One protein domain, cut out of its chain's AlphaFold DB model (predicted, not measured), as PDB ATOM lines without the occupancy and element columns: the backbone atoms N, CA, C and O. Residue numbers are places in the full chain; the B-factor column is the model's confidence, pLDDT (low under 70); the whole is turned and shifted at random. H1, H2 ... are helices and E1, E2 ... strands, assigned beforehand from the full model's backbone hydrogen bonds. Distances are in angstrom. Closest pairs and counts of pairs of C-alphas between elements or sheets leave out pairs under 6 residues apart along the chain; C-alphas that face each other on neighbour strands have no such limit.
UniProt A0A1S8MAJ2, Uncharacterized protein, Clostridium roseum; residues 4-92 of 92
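Overview. This is residues 4 to 92 of the 92 residues of an uncharacterized protein of Clostridium roseum (UniProt A0A1S8MAJ2). A twisted sheet of four strands has two helices over one of its faces: H1 runs along the strands over E2 and E1, and H3 crosses them. The other face has no named helix; a short helix, H2, sits off the sheet, and a long stretch, residues 23 to 36, folds back past the edge strand E2 before H1. The printed part has 89 residues with three named helices and four named strands, in the order E1 E2 H1 E3 E4 H2 H3. The sheet's order is E2 E1 E3 E4, mixed, and the class is mixed, helices and strands. The whole is compact, with a radius of gyration of the C-alphas of 12.2 A, and spans 33 by 24 by 23 A.

Arrangement. Begin at the inner strands, E1 at residues 4 to 10 and E3 at residues 57 to 63, parallel at 13 degrees; look for N 8 and O 60, 2.8 A apart, within hydrogen-bond range. E2, residues 15 to 22, is an edge strand and forms an antiparallel hairpin with E1, where N 7 and O 18 are 2.9 A apart. At the other edge E4, residues 66 to 72, forms an antiparallel hairpin with E3, where N 59 and O 70 are 2.8 A apart. Residues 29 to 30 pair antiparallel with residues 20 to 21 of E2. H1, residues 37 to 51, and H3, residues 83 to 91, are on the same face of the sheet, which gives two layers, helices on one face of a sheet. H1 has a height over the sheet of 10.1 A and runs along the strands, at 22 degrees to E2 on the local plane; the closest C-alphas of the two are those of Ile 17 and Glu 37, 7.2 A apart. H3 has a height of 8.6 A and runs across the strands, at 79 degrees to E3 on the local plane; it is only just over E3, on which 3 of its C-alphas fall. H1, with residues 37 to 41 alone, and H3 only just touch, with 3 pairs of C-alphas within 8 A, the closest being Gln 38 and Val 83 at 5.5 A; they are about perpendicular, at 80 degrees. H2, residues 74 to 77, is not on the sheet and is close to H1 but not clearly touching, the closest C-alphas being those of Leu 48 and Lys 74, 7.7 A apart. In H1 and H3 every O i to N i+4 pair is within hydrogen-bond range; H2 is too short for such a pair.

Along the chain. Find C-alpha 4 at (76.600, 139.208, 85.350), where E1 begins its 20.3 A. E2 measures 23.4 A, E3 18.2 A and E4 18.9 A. H1 runs 20.3 A from C-alpha 37 at (62.693, 139.390, 95.282). H2 measures 5.3 A, and H3 runs 12.3 A to C-alpha 91 at (59.869, 145.944, 80.286).

Size, cuts and confidence. The two C-alphas farthest apart, those of Glu 13 and Asp 24, are 34.4 A apart. The printed part has no cut and ends at Ala 92, the chain's last residue. The link from E2 to H1 is long, with 14 residues; the other links are tight. The mean pLDDT of the printed part is 92.5, and no printed residue is under 70.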
ATOM      1  N   PHE A   4      77.926 139.600  84.902       94.12
ATOM      2  CA  PHE A   4      76.600 139.208  85.350       94.12
ATOM      3  C   PHE A   4      75.634 139.072  84.174       94.12
ATOM      4  O   PHE A   4      75.737 139.766  83.157       94.12
ATOM      5  N   LYS A   5      74.657 138.190  84.344       94.06
ATOM      6  CA  LYS A   5      73.518 138.034  83.454       94.06
ATOM      7  C   LYS A   5      72.268 137.808  84.284       94.06
ATOM      8  O   LYS A   5      72.256 136.986  85.199       94.06
ATOM      9  N   ILE A   6      71.215 138.525  83.924       95.12
ATOM     10  CA  ILE A   6      69.907 138.412  84.553       95.12
ATOM     11  C   ILE A   6      68.926 137.814  83.558       95.12
ATOM     12  O   ILE A   6      68.966 138.118  82.364       95.12
ATOM     13  N   LYS A   7      68.014 136.989  84.058       95.69
ATOM     14  CA  LYS A   7      66.813 136.587  83.340       95.69
ATOM     15  C   LYS A   7      65.584 136.944  84.171       95.69
ATOM     16  O   LYS A   7      65.504 136.577  85.336       95.69
ATOM     17  N   ILE A   8      64.650 137.666  83.564       95.19
ATOM     18  CA  ILE A   8      63.374 138.061  84.169       95.19
ATOM     19  C   ILE A   8      62.271 137.290  83.453       95.19
ATOM     20  O   ILE A   8      62.230 137.269  82.218       95.19
ATOM     21  N   THR A   9      61.402 136.631  84.213       95.56
ATOM     22  CA  THR A   9      60.272 135.863  83.679       95.56
ATOM     23  C   THR A   9      58.966 136.269  84.343       95.56
ATOM     24  O   THR A   9      58.973 136.499  85.550       95.56
ATOM     25  N   GLY A  10      57.857 136.279  83.599       93.00
ATOM     26  CA  GLY A  10      56.520 136.557  84.142       93.00
ATOM     27  C   GLY A  10      55.866 137.793  83.523       93.00
ATOM     28  O   GLY A  10      55.799 137.921  82.304       93.00
ATOM     29  N   SER A  11      55.365 138.698  84.354       89.12
ATOM     30  CA  SER A  11      54.691 139.948  83.984       89.12
ATOM     31  C   SER A  11      55.261 141.127  84.784       89.12
ATOM     32  O   SER A  11      56.086 140.936  85.666       89.12
ATOM     33  N   SER A  12      54.854 142.363  84.494       86.25
ATOM     34  CA  SER A  12      55.299 143.532  85.274       86.25
ATOM     35  C   SER A  12      54.800 143.547  86.726       86.25
ATOM     36  O   SER A  12      55.326 144.313  87.528       86.25
ATOM     37  N   GLU A  13      53.777 142.750  87.044       87.75
ATOM     38  CA  GLU A  13      53.112 142.703  88.355       87.75
ATOM     39  C   GLU A  13      53.454 141.429  89.138       87.75
ATOM     40  O   GLU A  13      53.472 141.445  90.363       87.75
ATOM     41  N   ASP A  14      53.770 140.345  88.429       91.75
ATOM     42  CA  ASP A  14      54.182 139.056  88.985       91.75
ATOM     43  C   ASP A  14      55.362 138.521  88.170       91.75
ATOM     44  O   ASP A  14      55.191 138.056  87.035       91.75
ATOM     45  N   PHE A  15      56.571 138.654  88.715       93.62
ATOM     46  CA  PHE A  15      57.819 138.285  88.056       93.62
ATOM     47  C   PHE A  15      58.740 137.486  88.969       93.62
ATOM     48  O   PHE A  15      58.677 137.543  90.195       93.62
ATOM     49  N   LYS A  16      59.686 136.801  88.332       94.44
ATOM     50  CA  LYS A  16      60.819 136.151  88.981       94.44
ATOM     51  C   LYS A  16      62.114 136.581  88.316       94.44
ATOM     52  O   LYS A  16      62.186 136.619  87.081       94.44
ATOM     53  N   ILE A  17      63.140 136.840  89.126       95.62
ATOM     54  CA  ILE A  17      64.483 137.145  88.643       95.62
ATOM     55  C   ILE A  17      65.444 135.986  88.947       95.62
ATOM     56  O   ILE A  17      65.565 135.487  90.073       95.62
ATOM     57  N   GLU A  18      66.141 135.547  87.902       96.06
ATOM     58  CA  GLU A  18      67.248 134.598  87.955       96.06
ATOM     59  C   GLU A  18      68.550 135.360  87.705       96.06
ATOM     60  O   GLU A  18      68.705 136.055  86.695       96.06
ATOM     61  N   TYR A  19      69.488 135.230  88.637       96.00
ATOM     62  CA  TYR A  19      70.775 135.912  88.606       96.00
ATOM     63  C   TYR A  19      71.859 134.884  88.335       96.00
ATOM     64  O   TYR A  19      71.911 133.851  88.997       96.00
ATOM     65  N   SER A  20      72.733 135.179  87.384       95.69
ATOM     66  CA  SER A  20      73.880 134.337  87.068       95.69
ATOM     67  C   SER A  20      75.118 135.197  86.873       95.69
ATOM     68  O   SER A  20      75.034 136.366  86.480       95.69
ATOM     69  N   PHE A  21      76.282 134.625  87.145       94.69
ATOM     70  CA  PHE A  21      77.556 135.296  86.960       94.69
ATOM     71  C   PHE A  21      78.589 134.362  86.345       94.69
ATOM     72  O   PHE A  21      78.561 133.153  86.543       94.69
ATOM     73  N   SER A  22      79.544 134.946  85.640       93.00
ATOM     74  CA  SER A  22      80.716 134.260  85.119       93.00
ATOM     75  C   SER A  22      81.977 135.012  85.525       93.00
ATOM     76  O   SER A  22      81.988 136.243  85.609       93.00
ATOM     77  N   THR A  23      83.051 134.279  85.792       91.69
ATOM     78  CA  THR A  23      84.394 134.839  86.022       91.69
ATOM     79  C   THR A  23      85.343 134.580  84.855       91.69
ATOM     80  O   THR A  23      86.428 135.155  84.824       91.69
ATOM     81  N   ASP A  24      84.936 133.739  83.904       89.00
ATOM     82  CA  ASP A  24      85.720 133.293  82.751       89.00
ATOM     83  C   ASP A  24      85.015 133.558  81.405       89.00
ATOM     84  O   ASP A  24      85.519 133.149  80.369       89.00
ATOM     85  N   TYR A  25      83.884 134.275  81.410       77.69
ATOM     86  CA  TYR A  25      83.009 134.620  80.275       77.69
ATOM     87  C   TYR A  25      82.248 133.459  79.624       77.69
ATOM     88  O   TYR A  25      81.234 133.709  78.967       77.69
ATOM     89  N   PHE A  26      82.693 132.219  79.811       81.81
ATOM     90  CA  PHE A  26      82.117 131.040  79.164       81.81
ATOM     91  C   PHE A  26      81.164 130.284  80.087       81.81
ATOM     92  O   PHE A  26      80.098 129.855  79.646       81.81
ATOM     93  N   ASN A  27      81.512 130.168  81.368       89.38
ATOM     94  CA  ASN A  27      80.765 129.379  82.335       89.38
ATOM     95  C   ASN A  27      80.002 130.303  83.282       89.38
ATOM     96  O   ASN A  27      80.595 131.082  84.032       89.38
ATOM     97  N   TYR A  28      78.674 130.224  83.227       91.31
ATOM     98  CA  TYR A  28      77.791 130.961  84.123       91.31
ATOM     99  C   TYR A  28      77.336 130.056  85.259       91.31
ATOM    100  O   TYR A  28      76.874 128.944  85.021       91.31
ATOM    101  N   ASN A  29      77.444 130.571  86.477       93.62
ATOM    102  CA  ASN A  29      76.939 129.952  87.690       93.62
ATOM    103  C   ASN A  29      75.760 130.769  88.209       93.62
ATOM    104  O   ASN A  29      75.776 132.002  88.133       93.62
ATOM    105  N   ASP A  30      74.764 130.089  88.759       94.25
ATOM    106  CA  ASP A  30      73.633 130.750  89.400       94.25
ATOM    107  C   ASP A  30      74.081 131.438  90.696       94.25
ATOM    108  O   ASP A  30      74.891 130.909  91.462       94.25
ATOM    109  N   CYS A  31      73.560 132.636  90.957       91.94
ATOM    110  CA  CYS A  31      73.756 133.295  92.241       91.94
ATOM    111  C   CYS A  31      72.792 132.707  93.278       91.94
ATOM    112  O   CYS A  31      71.578 132.679  93.071       91.94
ATOM    113  N   THR A  32      73.316 132.332  94.441       92.69
ATOM    114  CA  THR A  32      72.550 131.762  95.560       92.69
ATOM    115  C   THR A  32      71.968 132.848  96.475       92.69
ATOM    116  O   THR A  32      72.128 132.780  97.689       92.69
ATOM    117  N   TYR A  33      71.361 133.897  95.910       95.44
ATOM    118  CA  TYR A  33      70.715 134.946  96.710       95.44
ATOM    119  C   TYR A  33      69.383 134.445  97.274       95.44
ATOM    120  O   TYR A  33      68.557 133.913  96.524       95.44
ATOM    121  N   GLU A  34      69.158 134.675  98.566       93.69
ATOM    122  CA  GLU A  34      67.995 134.181  99.314       93.69
ATOM    123  C   GLU A  34      67.071 135.318  99.780       93.69
ATOM    124  O   GLU A  34      67.489 136.476  99.840       93.69
ATOM    125  N   GLY A  35      65.820 134.983 100.110       95.50
ATOM    126  CA  GLY A  35      64.798 135.926 100.582       95.50
ATOM    127  C   GLY A  35      63.760 136.305  99.520       95.50
ATOM    128  O   GLY A  35      63.592 135.622  98.508       95.50
ATOM    129  N   THR A  36      63.047 137.398  99.773       95.94
ATOM    130  CA  THR A  36      62.110 138.043  98.840       95.94
ATOM    131  C   THR A  36      62.823 138.552  97.584       95.94
ATOM    132  O   THR A  36      64.040 138.733  97.571       95.94
ATOM    133  N   GLU A  37      62.083 138.849  96.510       95.00
ATOM    134  CA  GLU A  37      62.693 139.390  95.282       95.00
ATOM    135  C   GLU A  37      63.446 140.708  95.525       95.00
ATOM    136  O   GLU A  37      64.516 140.900  94.950       95.00
ATOM    137  N   GLN A  38      62.958 141.575  96.422       96.56
ATOM    138  CA  GLN A  38      63.674 142.795  96.802       96.56
ATOM    139  C   GLN A  38      64.982 142.479  97.544       96.56
ATOM    140  O   GLN A  38      66.007 143.081  97.245       96.56
ATOM    141  N   GLU A  39      64.994 141.521  98.475       97.50
ATOM    142  CA  GLU A  39      66.219 141.127  99.191       97.50
ATOM    143  C   GLU A  39      67.250 140.483  98.258       97.50
ATOM    144  O   GLU A  39      68.445 140.786  98.342       97.50
ATOM    145  N   ARG A  40      66.793 139.637  97.327       97.38
ATOM    146  CA  ARG A  40      67.642 139.028  96.293       97.38
ATOM    147  C   ARG A  40      68.202 140.091  95.347       97.38
ATOM    148  O   ARG A  40      69.384 140.041  95.006       97.38
ATOM    149  N   TYR A  41      67.386 141.073  94.968       97.06
ATOM    150  CA  TYR A  41      67.813 142.208  94.153       97.06
ATOM    151  C   TYR A  41      68.847 143.080  94.870       97.06
ATOM    152  O   TYR A  41      69.875 143.404  94.281       97.06
ATOM    153  N   THR A  42      68.640 143.393  96.151       97.50
ATOM    154  CA  THR A  42      69.605 144.148  96.964       97.50
ATOM    155  C   THR A  42      70.955 143.426  97.052       97.50
ATOM    156  O   THR A  42      72.005 144.048  96.884       97.50
ATOM    157  N   GLN A  43      70.955 142.102  97.250       97.62
ATOM    158  CA  GLN A  43      72.188 141.299  97.246       97.62
ATOM    159  C   GLN A  43      72.895 141.341  95.886       97.62
ATOM    160  O   GLN A  43      74.107 141.564  95.826       97.62
ATOM    161  N   PHE A  44      72.143 141.179  94.794       96.38
ATOM    162  CA  PHE A  44      72.664 141.345  93.440       96.38
ATOM    163  C   PHE A  44      73.258 142.742  93.220       96.38
ATOM    164  O   PHE A  44      74.361 142.856  92.690       96.38
ATOM    165  N   TYR A  45      72.555 143.801  93.622       95.81
ATOM    166  CA  TYR A  45      72.973 145.192  93.456       95.81
ATOM    167  C   TYR A  45      74.319 145.451  94.146       95.81
ATOM    168  O   TYR A  45      75.245 146.000  93.541       95.81
ATOM    169  N   GLU A  46      74.470 144.990  95.389       96.50
ATOM    170  CA  GLU A  46      75.716 145.117  96.146       96.50
ATOM    171  C   GLU A  46      76.866 144.307  95.522       96.50
ATOM    172  O   GLU A  46      78.003 144.789  95.448       96.50
ATOM    173  N   ASP A  47      76.588 143.102  95.017       95.44
ATOM    174  CA  ASP A  47      77.573 142.263  94.323       95.44
ATOM    175  C   ASP A  47      77.968 142.869  92.963       95.44
ATOM    176  O   ASP A  47      79.150 142.930  92.618       95.44
ATOM    177  N   LEU A  48      77.014 143.426  92.213       94.56
ATOM    178  CA  LEU A  48      77.267 144.166  90.979       94.56
ATOM    179  C   LEU A  48      78.153 145.383  91.253       94.56
ATOM    180  O   LEU A  48      79.123 145.615  90.525       94.56
ATOM    181  N   LYS A  49      77.859 146.147  92.310       94.25
ATOM    182  CA  LYS A  49      78.632 147.325  92.718       94.25
ATOM    183  C   LYS A  49      80.082 146.955  93.019       94.25
ATOM    184  O   LYS A  49      80.977 147.543  92.405       94.25
ATOM    185  N   LYS A  50      80.303 145.947  93.873       94.44
ATOM    186  CA  LYS A  50      81.630 145.524  94.365       94.44
ATOM    187  C   LYS A  50      82.427 144.705  93.350       94.44
ATOM    188  O   LYS A  50      83.600 144.983  93.126       94.44
ATOM    189  N   ASN A  51      81.796 143.716  92.722       94.00
ATOM    190  CA  ASN A  51      82.474 142.684  91.936       94.00
ATOM    191  C   ASN A  51      82.199 142.761  90.430       94.00
ATOM    192  O   ASN A  51      82.908 142.110  89.655       94.00
ATOM    193  N   GLY A  52      81.197 143.532  89.998       89.75
ATOM    194  CA  GLY A  52      80.813 143.652  88.591       89.75
ATOM    195  C   GLY A  52      81.884 144.316  87.734       89.75
ATOM    196  O   GLY A  52      82.382 145.391  88.087       89.75
ATOM    197  N   GLY A  53      82.205 143.673  86.610       88.69
ATOM    198  CA  GLY A  53      83.134 144.167  85.595       88.69
ATOM    199  C   GLY A  53      82.654 145.427  84.858       88.69
ATOM    200  O   GLY A  53      81.547 145.913  85.099       88.69
ATOM    201  N   PRO A  54      83.487 145.982  83.959       88.31
ATOM    202  CA  PRO A  54      83.141 147.158  83.155       88.31
ATOM    203  C   PRO A  54      82.115 146.863  82.051       88.31
ATOM    204  O   PRO A  54      81.628 147.787  81.403       88.31
ATOM    205  N   GLN A  55      81.812 145.588  81.797       89.00
ATOM    206  CA  GLN A  55      80.898 145.186  80.738       89.00
ATOM    207  C   GLN A  55      79.450 145.576  81.064       89.00
ATOM    208  O   GLN A  55      79.057 145.599  82.235       89.00
ATOM    209  N   PRO A  56      78.628 145.827  80.032       91.12
ATOM    210  CA  PRO A  56      77.188 145.925  80.201       91.12
ATOM    211  C   PRO A  56      76.612 144.653  80.825       91.12
ATOM    212  O   PRO A  56      77.064 143.541  80.545       91.12
ATOM    213  N   LEU A  57      75.573 144.826  81.634       92.19
ATOM    214  CA  LEU A  57      74.780 143.727  82.150       92.19
ATOM    215  C   LEU A  57      73.812 143.245  81.069       92.19
ATOM    216  O   LEU A  57      73.003 144.031  80.573       92.19
ATOM    217  N   ASN A  58      73.866 141.953  80.757       91.94
ATOM    218  CA  ASN A  58      72.912 141.323  79.849       91.94
ATOM    219  C   ASN A  58      71.658 140.901  80.615       91.94
ATOM    220  O   ASN A  58      71.736 140.139  81.579       91.94
ATOM    221  N   ILE A  59      70.504 141.374  80.162       94.31
ATOM    222  CA  ILE A  59      69.202 141.126  80.772       94.31
ATOM    223  C   ILE A  59      68.306 140.480  79.725       94.31
ATOM    224  O   ILE A  59      67.967 141.086  78.710       94.31
ATOM    225  N   LYS A  60      67.915 139.236  79.991       95.00
ATOM    226  CA  LYS A  60      66.983 138.480  79.165       95.00
ATOM    227  C   LYS A  60      65.582 138.567  79.748       95.00
ATOM    228  O   LYS A  60      65.347 138.120  80.866       95.00
ATOM    229  N   LEU A  61      64.645 139.078  78.975       93.81
ATOM    230  CA  LEU A  61      63.243 139.215  79.336       93.81
ATOM    231  C   LEU A  61      62.460 138.097  78.654       93.81
ATOM    232  O   LEU A  61      62.507 137.964  77.433       93.81
ATOM    233  N   LYS A  62      61.764 137.272  79.433       94.31
ATOM    234  CA  LYS A  62      60.769 136.312  78.943       94.31
ATOM    235  C   LYS A  62      59.444 136.618  79.626       94.31
ATOM    236  O   LYS A  62      59.065 135.967  80.600       94.31
ATOM    237  N   MET A  63      58.795 137.658  79.135       90.25
ATOM    238  CA  MET A  63      57.577 138.187  79.719       90.25
ATOM    239  C   MET A  63      56.353 137.645  78.976       90.25
ATOM    240  O   MET A  63      56.465 137.112  77.871       90.25
ATOM    241  N   SER A  64      55.168 137.798  79.561       87.62
ATOM    242  CA  SER A  64      53.898 137.399  78.942       87.62
ATOM    243  C   SER A  64      53.640 138.088  77.595       87.62
ATOM    244  O   SER A  64      52.992 137.511  76.728       87.62
ATOM    245  N   ASN A  65      54.182 139.294  77.397       83.56
ATOM    246  CA  ASN A  65      54.074 140.062  76.157       83.56
ATOM    247  C   ASN A  65      55.177 139.754  75.122       83.56
ATOM    248  O   ASN A  65      55.134 140.310  74.027       83.56
ATOM    249  N   GLY A  66      56.152 138.890  75.434       88.50
ATOM    250  CA  GLY A  66      57.192 138.483  74.489       88.50
ATOM    251  C   GLY A  66      58.574 138.252  75.100       88.50
ATOM    252  O   GLY A  66      58.784 138.277  76.315       88.50
ATOM    253  N   VAL A  67      59.545 138.008  74.218       93.06
ATOM    254  CA  VAL A  67      60.949 137.785  74.582       93.06
ATOM    255  C   VAL A  67      61.802 138.921  74.035       93.06
ATOM    256  O   VAL A  67      61.710 139.244  72.852       93.06
ATOM    257  N   ALA A  68      62.654 139.496  74.880       92.00
ATOM    258  CA  ALA A  68      63.605 140.529  74.493       92.00
ATOM    259  C   ALA A  68      64.942 140.330  75.212       92.00
ATOM    260  O   ALA A  68      64.984 139.865  76.349       92.00
ATOM    261  N   ASP A  69      66.036 140.715  74.567       92.56
ATOM    262  CA  ASP A  69      67.364 140.759  75.174       92.56
ATOM    263  C   ASP A  69      67.827 142.222  75.198       92.56
ATOM    264  O   ASP A  69      67.760 142.922  74.185       92.56
ATOM    265  N   ARG A  70      68.260 142.705  76.365       90.75
ATOM    266  CA  ARG A  70      68.729 144.082  76.560       90.75
ATOM    267  C   ARG A  70      70.092 144.092  77.241       90.75
ATOM    268  O   ARG A  70      70.381 143.245  78.083       90.75
ATOM    269  N   ALA A  71      70.914 145.079  76.905       92.12
ATOM    270  CA  ALA A  71      72.208 145.301  77.537       92.12
ATOM    271  C   ALA A  71      72.234 146.696  78.168       92.12
ATOM    272  O   ALA A  71      72.044 147.694  77.474       92.12
ATOM    273  N   PHE A  72      72.483 146.770  79.474       92.00
ATOM    274  CA  PHE A  72      72.497 148.034  80.210       92.00
ATOM    275  C   PHE A  72      73.850 148.300  80.850       92.00
ATOM    276  O   PHE A  72      74.512 147.412  81.382       92.00
ATOM    277  N   GLN A  73      74.258 149.565  80.829       92.31
ATOM    278  CA  GLN A  73      75.479 150.000  81.494       92.31
ATOM    279  C   GLN A  73      75.326 149.859  83.012       92.31
ATOM    280  O   GLN A  73      74.342 150.337  83.580       92.31
ATOM    281  N   LYS A  74      76.336 149.285  83.682       91.44
ATOM    282  CA  LYS A  74      76.367 149.107  85.147       91.44
ATOM    283  C   LYS A  74      75.969 150.383  85.900       91.44
ATOM    284  O   LYS A  74      75.157 150.331  86.815       91.44
ATOM    285  N   LYS A  75      76.498 151.537  85.480       91.62
ATOM    286  CA  LYS A  75      76.227 152.842  86.108       91.62
ATOM    287  C   LYS A  75      74.755 153.267  86.074       91.62
ATOM    288  O   LYS A  75      74.344 154.024  86.939       91.62
ATOM    289  N   GLU A  76      73.988 152.831  85.076       91.69
ATOM    290  CA  GLU A  76      72.563 153.169  84.967       91.69
ATOM    291  C   GLU A  76      71.726 152.262  85.864       91.69
ATOM    292  O   GLU A  76      70.790 152.724  86.505       91.69
ATOM    293  N   LEU A  77      72.113 150.989  85.963       91.44
ATOM    294  CA  LEU A  77      71.439 150.025  86.828       91.44
ATOM    295  C   LEU A  77      71.667 150.317  88.306       91.44
ATOM    296  O   LEU A  77      70.742 150.200  89.097       91.44
ATOM    297  N   LEU A  78      72.864 150.783  88.672       93.12
ATOM    298  CA  LEU A  78      73.176 151.169  90.049       93.12
ATOM    299  C   LEU A  78      72.426 152.426  90.533       93.12
ATOM    300  O   LEU A  78      72.624 152.846  91.667       93.12
ATOM    301  N   LYS A  79      71.567 153.035  89.709       95.12
ATOM    302  CA  LYS A  79      70.661 154.121  90.123       95.12
ATOM    303  C   LYS A  79      69.278 153.621  90.543       95.12
ATOM    304  O   LYS A  79      68.444 154.437  90.915       95.12
ATOM    305  N   ILE A  80      69.011 152.327  90.395       94.81
ATOM    306  CA  ILE A  80      67.705 151.725  90.642       94.81
ATOM    307  C   ILE A  80      67.884 150.763  91.811       94.81
ATOM    308  O   ILE A  80      68.585 149.766  91.685       94.81
ATOM    309  N   GLU A  81      67.316 151.097  92.964       94.94
ATOM    310  CA  GLU A  81      67.441 150.284  94.184       94.94
ATOM    311  C   GLU A  81      66.191 149.424  94.430       94.94
ATOM    312  O   GLU A  81      66.265 148.374  95.067       94.94
ATOM    313  N   ASP A  82      65.048 149.836  93.878       96.12
ATOM    314  CA  ASP A  82      63.785 149.111  93.961       96.12
ATOM    315  C   ASP A  82      63.635 148.109  92.804       96.12
ATOM    316  O   ASP A  82      63.804 148.444  91.625       96.12
ATOM    317  N   VAL A  83      63.284 146.865  93.137       95.31
ATOM    318  CA  VAL A  83      63.162 145.779  92.157       95.31
ATOM    319  C   VAL A  83      61.995 146.000  91.190       95.31
ATOM    320  O   VAL A  83      62.102 145.671  90.007       95.31
ATOM    321  N   ASN A  84      60.895 146.602  91.647       94.62
ATOM    322  CA  ASN A  84      59.734 146.845  90.796       94.62
ATOM    323  C   ASN A  84      60.027 147.958  89.790       94.62
ATOM    324  O   ASN A  84      59.656 147.848  88.621       94.62
ATOM    325  N   GLU A  85      60.716 149.020  90.211       94.88
ATOM    326  CA  GLU A  85      61.206 150.058  89.310       94.88
ATOM    327  C   GLU A  85      62.182 149.475  88.284       94.88
ATOM    328  O   GLU A  85      62.064 149.764  87.089       94.88
ATOM    329  N   PHE A  86      63.102 148.612  88.726       94.25
ATOM    330  CA  PHE A  86      64.031 147.927  87.836       94.25
ATOM    331  C   PHE A  86      63.278 147.147  86.757       94.25
ATOM    332  O   PHE A  86      63.485 147.406  85.571       94.25
ATOM    333  N   VAL A  87      62.344 146.270  87.136       92.94
ATOM    334  CA  VAL A  87      61.551 145.484  86.179       92.94
ATOM    335  C   VAL A  87      60.740 146.385  85.252       92.94
ATOM    336  O   VAL A  87      60.786 146.189  84.036       92.94
ATOM    337  N   LYS A  88      60.064 147.417  85.773       91.38
ATOM    338  CA  LYS A  88      59.301 148.373  84.952       91.38
ATOM    339  C   LYS A  88      60.166 149.011  83.868       91.38
ATOM    340  O   LYS A  88      59.748 149.051  82.715       91.38
ATOM    341  N   ARG A  89      61.385 149.454  84.200       90.19
ATOM    342  CA  ARG A  89      62.312 150.047  83.220       90.19
ATOM    343  C   ARG A  89      62.855 149.042  82.207       90.19
ATOM    344  O   ARG A  89      63.230 149.440  81.108       90.19
ATOM    345  N   MET A  90      62.948 147.763  82.569       89.38
ATOM    346  CA  MET A  90      63.390 146.728  81.634       89.38
ATOM    347  C   MET A  90      62.285 146.347  80.647       89.38
ATOM    348  O   MET A  90      62.583 146.056  79.490       89.38
ATOM    349  N   VAL A  91      61.031 146.329  81.101       82.88
ATOM    350  CA  VAL A  91      59.869 145.944  80.286       82.88
ATOM    351  C   VAL A  91      59.394 147.082  79.379       82.88
ATOM    352  O   VAL A  91      58.949 146.792  78.270       82.88
ATOM    353  N   ALA A  92      59.506 148.340  79.825       74.50
ATOM    354  CA  ALA A  92      59.172 149.538  79.044       74.50
ATOM    355  C   ALA A  92      60.012 149.660  77.764       74.50
ATOM    356  O   ALA A  92      59.436 149.999  76.713       74.50
TER     357      ALA A  92